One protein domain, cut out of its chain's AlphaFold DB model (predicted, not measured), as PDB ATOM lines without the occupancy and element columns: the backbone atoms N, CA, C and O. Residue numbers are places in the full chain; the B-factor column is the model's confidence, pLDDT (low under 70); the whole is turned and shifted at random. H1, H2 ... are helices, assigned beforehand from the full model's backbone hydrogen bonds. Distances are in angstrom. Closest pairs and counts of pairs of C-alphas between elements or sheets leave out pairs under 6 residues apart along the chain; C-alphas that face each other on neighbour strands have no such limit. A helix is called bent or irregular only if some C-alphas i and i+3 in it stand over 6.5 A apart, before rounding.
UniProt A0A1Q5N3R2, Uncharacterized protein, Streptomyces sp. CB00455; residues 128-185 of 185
ATOM      1  N   SER A 128      18.510 -26.576  42.240       75.75
ATOM      2  CA  SER A 128      19.049 -25.661  41.229       75.75
ATOM      3  C   SER A 128      20.072 -26.376  40.332       75.75
ATOM      4  O   SER A 128      20.742 -27.323  40.753       75.75
ATOM      5  N   GLY A 129      20.259 -25.912  39.091       73.88
ATOM      6  CA  GLY A 129      21.265 -26.486  38.181       73.88
ATOM      7  C   GLY A 129      22.688 -26.489  38.766       73.88
ATOM      8  O   GLY A 129      23.437 -27.446  38.579       73.88
ATOM      9  N   GLY A 130      23.041 -25.474  39.566       74.88
ATOM     10  CA  GLY A 130      24.327 -25.420  40.274       74.88
ATOM     11  C   GLY A 130      24.491 -26.522  41.329       74.88
ATOM     12  O   GLY A 130      25.586 -27.065  41.491       74.88
ATOM     13  N   TRP A 131      23.399 -26.916  41.992       73.94
ATOM     14  CA  TRP A 131      23.392 -28.007  42.970       73.94
ATOM     15  C   TRP A 131      23.726 -29.360  42.329       73.94
ATOM     16  O   TRP A 131      24.507 -30.143  42.875       73.94
ATOM     17  N   LEU A 132      23.185 -29.621  41.136       71.88
ATOM     18  CA  LEU A 132      23.492 -30.823  40.358       71.88
ATOM     19  C   LEU A 132      24.979 -30.905  40.008       71.88
ATOM     20  O   LEU A 132      25.590 -31.953  40.215       71.88
ATOM     21  N   VAL A 133      25.573 -29.807  39.532       75.19
ATOM     22  CA  VAL A 133      27.003 -29.760  39.184       75.19
ATOM     23  C   VAL A 133      27.875 -30.059  40.402       75.19
ATOM     24  O   VAL A 133      28.764 -30.908  40.319       75.19
ATOM     25  N   ALA A 134      27.598 -29.430  41.548       74.00
ATOM     26  CA  ALA A 134      28.337 -29.692  42.783       74.00
ATOM     27  C   ALA A 134      28.254 -31.173  43.182       74.00
ATOM     28  O   ALA A 134      29.265 -31.791  43.518       74.00
ATOM     29  N   LEU A 135      27.067 -31.771  43.072       74.12
ATOM     30  CA  LEU A 135      26.870 -33.176  43.395       74.12
ATOM     31  C   LEU A 135      27.655 -34.113  42.465       74.12
ATOM     32  O   LEU A 135      28.255 -35.073  42.945       74.12
ATOM     33  N   TRP A 136      27.700 -33.818  41.162       76.25
ATOM     34  CA  TRP A 136      28.526 -34.552  40.198       76.25
ATOM     35  C   TRP A 136      30.017 -34.450  40.520       76.25
ATOM     36  O   TRP A 136      30.724 -35.457  40.446       76.25
ATOM     37  N   VAL A 137      30.493 -33.269  40.928       78.31
ATOM     38  CA  VAL A 137      31.886 -33.071  41.355       78.31
ATOM     39  C   VAL A 137      32.196 -33.914  42.593       78.31
ATOM     40  O   VAL A 137      33.189 -34.641  42.588       78.31
ATOM     41  N   PHE A 138      31.336 -33.898  43.616       76.00
ATOM     42  CA  PHE A 138      31.513 -34.751  44.800       76.00
ATOM     43  C   PHE A 138      31.527 -36.241  44.443       76.00
ATOM     44  O   PHE A 138      32.355 -36.993  44.962       76.00
ATOM     45  N   TRP A 139      30.669 -36.659  43.514       76.38
ATOM     46  CA  TRP A 139      30.640 -38.030  43.010       76.38
ATOM     47  C   TRP A 139      31.935 -38.420  42.290       76.38
ATOM     48  O   TRP A 139      32.503 -39.479  42.564       76.38
ATOM     49  N   ALA A 140      32.434 -37.556  41.404       76.31
ATOM     50  CA  ALA A 140      33.680 -37.778  40.678       76.31
ATOM     51  C   ALA A 140      34.879 -37.864  41.634       76.31
ATOM     52  O   ALA A 140      35.706 -38.768  41.511       76.31
ATOM     53  N   VAL A 141      34.946 -36.973  42.627       77.88
ATOM     54  CA  VAL A 141      35.984 -37.002  43.668       77.88
ATOM     55  C   VAL A 141      35.901 -38.295  44.483       77.88
ATOM     56  O   VAL A 141      36.927 -38.938  44.702       77.88
ATOM     57  N   GLY A 142      34.695 -38.726  44.865       76.69
ATOM     58  CA  GLY A 142      34.477 -40.003  45.547       76.69
ATOM     59  C   GLY A 142      34.989 -41.194  44.732       76.69
ATOM     60  O   GLY A 142      35.728 -42.028  45.255       76.69
ATOM     61  N   ALA A 143      34.687 -41.238  43.432       75.62
ATOM     62  CA  ALA A 143      35.174 -42.285  42.536       75.62
ATOM     63  C   ALA A 143      36.711 -42.296  42.420       75.62
ATOM     64  O   ALA A 143      37.326 -43.363  42.442       75.62
ATOM     65  N   VAL A 144      37.347 -41.120  42.343       79.44
ATOM     66  CA  VAL A 144      38.815 -40.997  42.289       79.44
ATOM     67  C   VAL A 144      39.465 -41.449  43.598       79.44
ATOM     68  O   VAL A 144      40.473 -42.152  43.553       79.44
ATOM     69  N   LEU A 145      38.895 -41.089  44.750       75.69
ATOM     70  CA  LEU A 145      39.390 -41.522  46.062       75.69
ATOM     71  C   LEU A 145      39.295 -43.040  46.221       75.69
ATOM     72  O   LEU A 145      40.271 -43.671  46.625       75.69
ATOM     73  N   VAL A 146      38.168 -43.636  45.819       73.50
ATOM     74  CA  VAL A 146      38.027 -45.097  45.772       73.50
ATOM     75  C   VAL A 146      39.104 -45.688  44.862       73.50
ATOM     76  O   VAL A 146      39.852 -46.558  45.292       73.50
ATOM     77  N   ALA A 147      39.283 -45.177  43.643       76.25
ATOM     78  CA  ALA A 147      40.320 -45.672  42.735       76.25
ATOM     79  C   ALA A 147      41.754 -45.518  43.293       76.25
ATOM     80  O   ALA A 147      42.626 -46.343  43.006       76.25
ATOM     81  N   ALA A 148      42.021 -44.483  44.094       76.12
ATOM     82  CA  ALA A 148      43.312 -44.275  44.745       76.12
ATOM     83  C   ALA A 148      43.576 -45.316  45.850       76.12
ATOM     84  O   ALA A 148      44.665 -45.894  45.875       76.12
ATOM     85  N   GLU A 149      42.570 -45.619  46.679       72.00
ATOM     86  CA  GLU A 149      42.598 -46.680  47.708       72.00
ATOM     87  C   GLU A 149      42.785 -48.087  47.108       72.00
ATOM     88  O   GLU A 149      43.262 -49.010  47.768       72.00
ATOM     89  N   TRP A 150      42.489 -48.261  45.819       68.94
ATOM     90  CA  TRP A 150      42.719 -49.517  45.100       68.94
ATOM     91  C   TRP A 150      44.172 -49.747  44.678       68.94
ATOM     92  O   TRP A 150      44.586 -50.895  44.485       68.94
ATOM     93  N   ARG A 151      44.989 -48.691  44.559       75.69
ATOM     94  CA  ARG A 151      46.394 -48.831  44.125       75.69
ATOM     95  C   ARG A 151      47.232 -49.682  45.092       75.69
ATOM     96  O   ARG A 151      47.995 -50.520  44.608       75.69
ATOM     97  N   PRO A 152      47.120 -49.527  46.426       71.19
ATOM     98  CA  PRO A 152      47.789 -50.411  47.373       71.19
ATOM     99  C   PRO A 152      47.270 -51.852  47.317       71.19
ATOM    100  O   PRO A 152      48.088 -52.770  47.372       71.19
ATOM    101  N   ALA A 153      45.954 -52.057  47.165       71.06
ATOM    102  CA  ALA A 153      45.342 -53.388  47.096       71.06
ATOM    103  C   ALA A 153      45.826 -54.185  45.873       71.06
ATOM    104  O   ALA A 153      46.151 -55.366  45.988       71.06
ATOM    105  N   ALA A 154      45.977 -53.515  44.725       72.88
ATOM    106  CA  ALA A 154      46.537 -54.120  43.517       72.88
ATOM    107  C   ALA A 154      48.003 -54.560  43.695       72.88
ATOM    108  O   ALA A 154      48.420 -55.560  43.118       72.88
ATOM    109  N   ARG A 155      48.787 -53.840  44.509       80.06
ATOM    110  CA  ARG A 155      50.209 -54.155  44.740       80.06
ATOM    111  C   ARG A 155      50.443 -55.242  45.787       80.06
ATOM    112  O   ARG A 155      51.433 -55.954  45.688       80.06
ATOM    113  N   HIS A 156      49.571 -55.358  46.789       79.62
ATOM    114  CA  HIS A 156      49.773 -56.266  47.929       79.62
ATOM    115  C   HIS A 156      48.941 -57.554  47.856       79.62
ATOM    116  O   HIS A 156      49.050 -58.399  48.744       79.62
ATOM    117  N   GLY A 157      48.150 -57.724  46.792       70.38
ATOM    118  CA  GLY A 157      47.238 -58.848  46.630       70.38
ATOM    119  C   GLY A 157      45.939 -58.628  47.404       70.38
ATOM    120  O   GLY A 157      45.937 -58.306  48.592       70.38
ATOM    121  N   VAL A 158      44.814 -58.802  46.716       72.38
ATOM    122  CA  VAL A 158      43.483 -58.564  47.282       72.38
ATOM    123  C   VAL A 158      43.101 -59.754  48.165       72.38
ATOM    124  O   VAL A 158      43.014 -60.884  47.680       72.38
ATOM    125  N   ARG A 159      42.864 -59.541  49.466       76.25
ATOM    126  CA  ARG A 159      42.288 -60.593  50.320       76.25
ATOM    127  C   ARG A 159      40.785 -60.665  50.061       76.25
ATOM    128  O   ARG A 159      40.143 -59.649  49.833       76.25
ATOM    129  N   GLY A 160      40.189 -61.856  50.148       74.00
ATOM    130  CA  GLY A 160      38.768 -62.065  49.813       74.00
ATOM    131  C   GLY A 160      37.773 -61.155  50.556       74.00
ATOM    132  O   GLY A 160      36.714 -60.846  50.022       74.00
ATOM    133  N   ARG A 161      38.124 -60.659  51.752       73.50
ATOM    134  CA  ARG A 161      37.322 -59.659  52.480       73.50
ATOM    135  C   ARG A 161      37.275 -58.293  51.785       73.50
ATOM    136  O   ARG A 161      36.223 -57.666  51.802       73.50
ATOM    137  N   ASP A 162      38.359 -57.884  51.132       72.50
ATOM    138  CA  ASP A 162      38.474 -56.579  50.472       72.50
ATOM    139  C   ASP A 162      37.626 -56.526  49.184       72.50
ATOM    140  O   ASP A 162      37.091 -55.478  48.812       72.50
ATOM    141  N   LEU A 163      37.425 -57.681  48.533       74.12
ATOM    142  CA  LEU A 163      36.524 -57.825  47.381       74.12
ATOM    143  C   LEU A 163      35.057 -57.617  47.767       74.12
ATOM    144  O   LEU A 163      34.326 -56.941  47.046       74.12
ATOM    145  N   ILE A 164      34.625 -58.166  48.905       75.00
ATOM    146  CA  ILE A 164      33.235 -58.039  49.370       75.00
ATOM    147  C   ILE A 164      32.921 -56.576  49.682       75.00
ATOM    148  O   ILE A 164      31.911 -56.048  49.223       75.00
ATOM    149  N   THR A 165      33.814 -55.891  50.398       72.69
ATOM    150  CA  THR A 165      33.655 -54.459  50.683       72.69
ATOM    151  C   THR A 165      33.635 -53.616  49.411       72.69
ATOM    152  O   THR A 165      32.871 -52.658  49.326       72.69
ATOM    153  N   CYS A 166      34.404 -54.001  48.388       73.31
ATOM    154  CA  CYS A 166      34.380 -53.341  47.086       73.31
ATOM    155  C   CYS A 166      33.038 -53.466  46.377       73.31
ATOM    156  O   CYS A 166      32.498 -52.475  45.887       73.31
ATOM    157  N   LEU A 167      32.512 -54.691  46.336       75.75
ATOM    158  CA  LEU A 167      31.219 -55.001  45.743       75.75
ATOM    159  C   LEU A 167      30.109 -54.212  46.431       75.75
ATOM    160  O   LEU A 167      29.278 -53.620  45.750       75.75
ATOM    161  N   ILE A 168      30.145 -54.128  47.766       76.88
ATOM    162  CA  ILE A 168      29.200 -53.319  48.543       76.88
ATOM    163  C   ILE A 168      29.344 -51.833  48.189       76.88
ATOM    164  O   ILE A 168      28.341 -51.184  47.904       76.88
ATOM    165  N   ALA A 169      30.565 -51.293  48.140       77.06
ATOM    166  CA  ALA A 169      30.787 -49.892  47.776       77.06
ATOM    167  C   ALA A 169      30.282 -49.570  46.356       77.06
ATOM    168  O   ALA A 169      29.611 -48.557  46.158       77.06
ATOM    169  N   HIS A 170      30.532 -50.454  45.384       77.44
ATOM    170  CA  HIS A 170      30.025 -50.309  44.016       77.44
ATOM    171  C   HIS A 170      28.502 -50.419  43.962       77.44
ATOM    172  O   HIS A 170      27.867 -49.615  43.286       77.44
ATOM    173  N   ALA A 171      27.904 -51.359  44.696       73.19
ATOM    174  CA  ALA A 171      26.455 -51.504  44.770       73.19
ATOM    175  C   ALA A 171      25.794 -50.246  45.355       73.19
ATOM    176  O   ALA A 171      24.820 -49.755  44.791       73.19
ATOM    177  N   VAL A 172      26.358 -49.676  46.426       80.19
ATOM    178  CA  VAL A 172      25.863 -48.431  47.038       80.19
ATOM    179  C   VAL A 172      26.002 -47.247  46.079       80.19
ATOM    180  O   VAL A 172      25.069 -46.450  45.973       80.19
ATOM    181  N   LEU A 173      27.117 -47.136  45.351       77.19
ATOM    182  CA  LEU A 173      27.313 -46.111  44.319       77.19
ATOM    183  C   LEU A 173      26.283 -46.257  43.189       77.19
ATOM    184  O   LEU A 173      25.563 -45.309  42.888       77.19
ATOM    185  N   VAL A 174      26.153 -47.445  42.595       78.88
ATOM    186  CA  VAL A 174      25.174 -47.698  41.523       78.88
ATOM    187  C   VAL A 174      23.755 -47.404  42.008       78.88
ATOM    188  O   VAL A 174      22.994 -46.747  41.304       78.88
ATOM    189  N   TRP A 175      23.416 -47.809  43.231       82.69
ATOM    190  CA  TRP A 175      22.123 -47.511  43.839       82.69
ATOM    191  C   TRP A 175      21.862 -46.004  43.957       82.69
ATOM    192  O   TRP A 175      20.807 -45.526  43.542       82.69
ATOM    193  N   HIS A 176      22.836 -45.233  44.455       78.00
ATOM    194  CA  HIS A 176      22.717 -43.775  44.532       78.00
ATOM    195  C   HIS A 176      22.551 -43.145  43.149       78.00
ATOM    196  O   HIS A 176      21.753 -42.221  43.009       78.00
ATOM    197  N   LEU A 177      23.262 -43.649  42.135       76.31
ATOM    198  CA  LEU A 177      23.135 -43.186  40.753       76.31
ATOM    199  C   LEU A 177      21.729 -43.456  40.192       76.31
ATOM    200  O   LEU A 177      21.156 -42.594  39.532       76.31
ATOM    201  N   VAL A 178      21.148 -44.622  40.481       77.44
ATOM    202  CA  VAL A 178      19.780 -44.959  40.060       77.44
ATOM    203  C   VAL A 178      18.757 -44.049  40.741       77.44
ATOM    204  O   VAL A 178      17.909 -43.486  40.051       77.44
ATOM    205  N   LEU A 179      18.861 -43.839  42.058       79.19
ATOM    206  CA  LEU A 179      17.990 -42.901  42.783       79.19
ATOM    207  C   LEU A 179      18.104 -41.476  42.233       79.19
ATOM    208  O   LEU A 179      17.104 -40.786  42.063       79.19
ATOM    209  N   LEU A 180      19.328 -41.053  41.923       72.81
ATOM    210  CA  LEU A 180      19.631 -39.781  41.282       72.81
ATOM    211  C   LEU A 180      18.899 -39.609  39.955       72.81
ATOM    212  O   LEU A 180      18.250 -38.589  39.755       72.81
ATOM    213  N   LEU A 181      19.003 -40.600  39.073       75.88
ATOM    214  CA  LEU A 181      18.358 -40.580  37.762       75.88
ATOM    215  C   LEU A 181      16.834 -40.653  37.870       75.88
ATOM    216  O   LEU A 181      16.143 -40.038  37.064       75.88
ATOM    217  N   PHE A 182      16.316 -41.382  38.858       79.69
ATOM    218  CA  PHE A 182      14.880 -41.509  39.077       79.69
ATOM    219  C   PHE A 182      14.262 -40.209  39.604       79.69
ATOM    220  O   PHE A 182      13.220 -39.805  39.115       79.69
ATOM    221  N   VAL A 183      14.928 -39.515  40.533       78.06
ATOM    222  CA  VAL A 183      14.467 -38.217  41.074       78.06
ATOM    223  C   VAL A 183      14.480 -37.093  40.028       78.06
ATOM    224  O   VAL A 183      13.828 -36.074  40.214       78.06
ATOM    225  N   GLN A 184      15.253 -37.236  38.950       68.31
ATOM    226  CA  GLN A 184      15.331 -36.245  37.868       68.31
ATOM    227  C   GLN A 184      14.287 -36.470  36.759       68.31
ATOM    228  O   GLN A 184      14.245 -35.676  35.819       68.31
ATOM    229  N   ARG A 185      13.499 -37.551  36.828       65.81
ATOM    230  CA  ARG A 185      12.363 -37.808  35.933       65.81
ATOM    231  C   ARG A 185      11.061 -37.363  36.575       65.81
ATOM    232  O   ARG A 185      10.201 -36.901  35.797       65.81
TER     233      ARG A 185
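AT A GLANCE: This is residues 128 to 185 of the 185 residues of an uncharacterized protein of Streptomyces sp. CB00455 (UniProt A0A1Q5N3R2). Two long helices stand side by side with a gap between them: H1 runs the length of a rod, and after a tight turn H2 folds back beside it. The printed part has 58 residues with two named helices, H1 then H2, and no named strand; the class is all helix. The whole is loose, with a radius of gyration of the C-alphas of 14.3 A and spans of 44 by 18 by 8 A.

IN THESE COORDINATES: Find C-alpha 129 at (21.265, -26.486, 38.181); from there H1, residues 129 to 156, runs 42.4 A to C-alpha 156 at (49.773, -56.266, 47.929). H1 is neither bent nor irregular, but only just: C-alphas 149 and 152 are 6.4 A apart. H2, residues 160 to 183, runs 35.2 A to C-alpha 183 at (14.467, -38.217, 41.074).

HOW THE PARTS SIT: H1 and H2 are near each other, with 14 pairs of C-alphas within 10 A, the closest at 8.3 A. Residues 133 to 138 of H1 stand free. O i to N i+4 pairs are within hydrogen-bond range in 21 of 24 cases in H1 and 19 of 20 in H2.

THE WHOLE: The C-alphas of Ser 128 and His 156, the two farthest apart, are 43.9 A apart. The printed part has no cut, and the link from H1 to H2 is tight. Mean pLDDT of the printed part is 75.2; look for values under 70 at residues 150, 184 and 185.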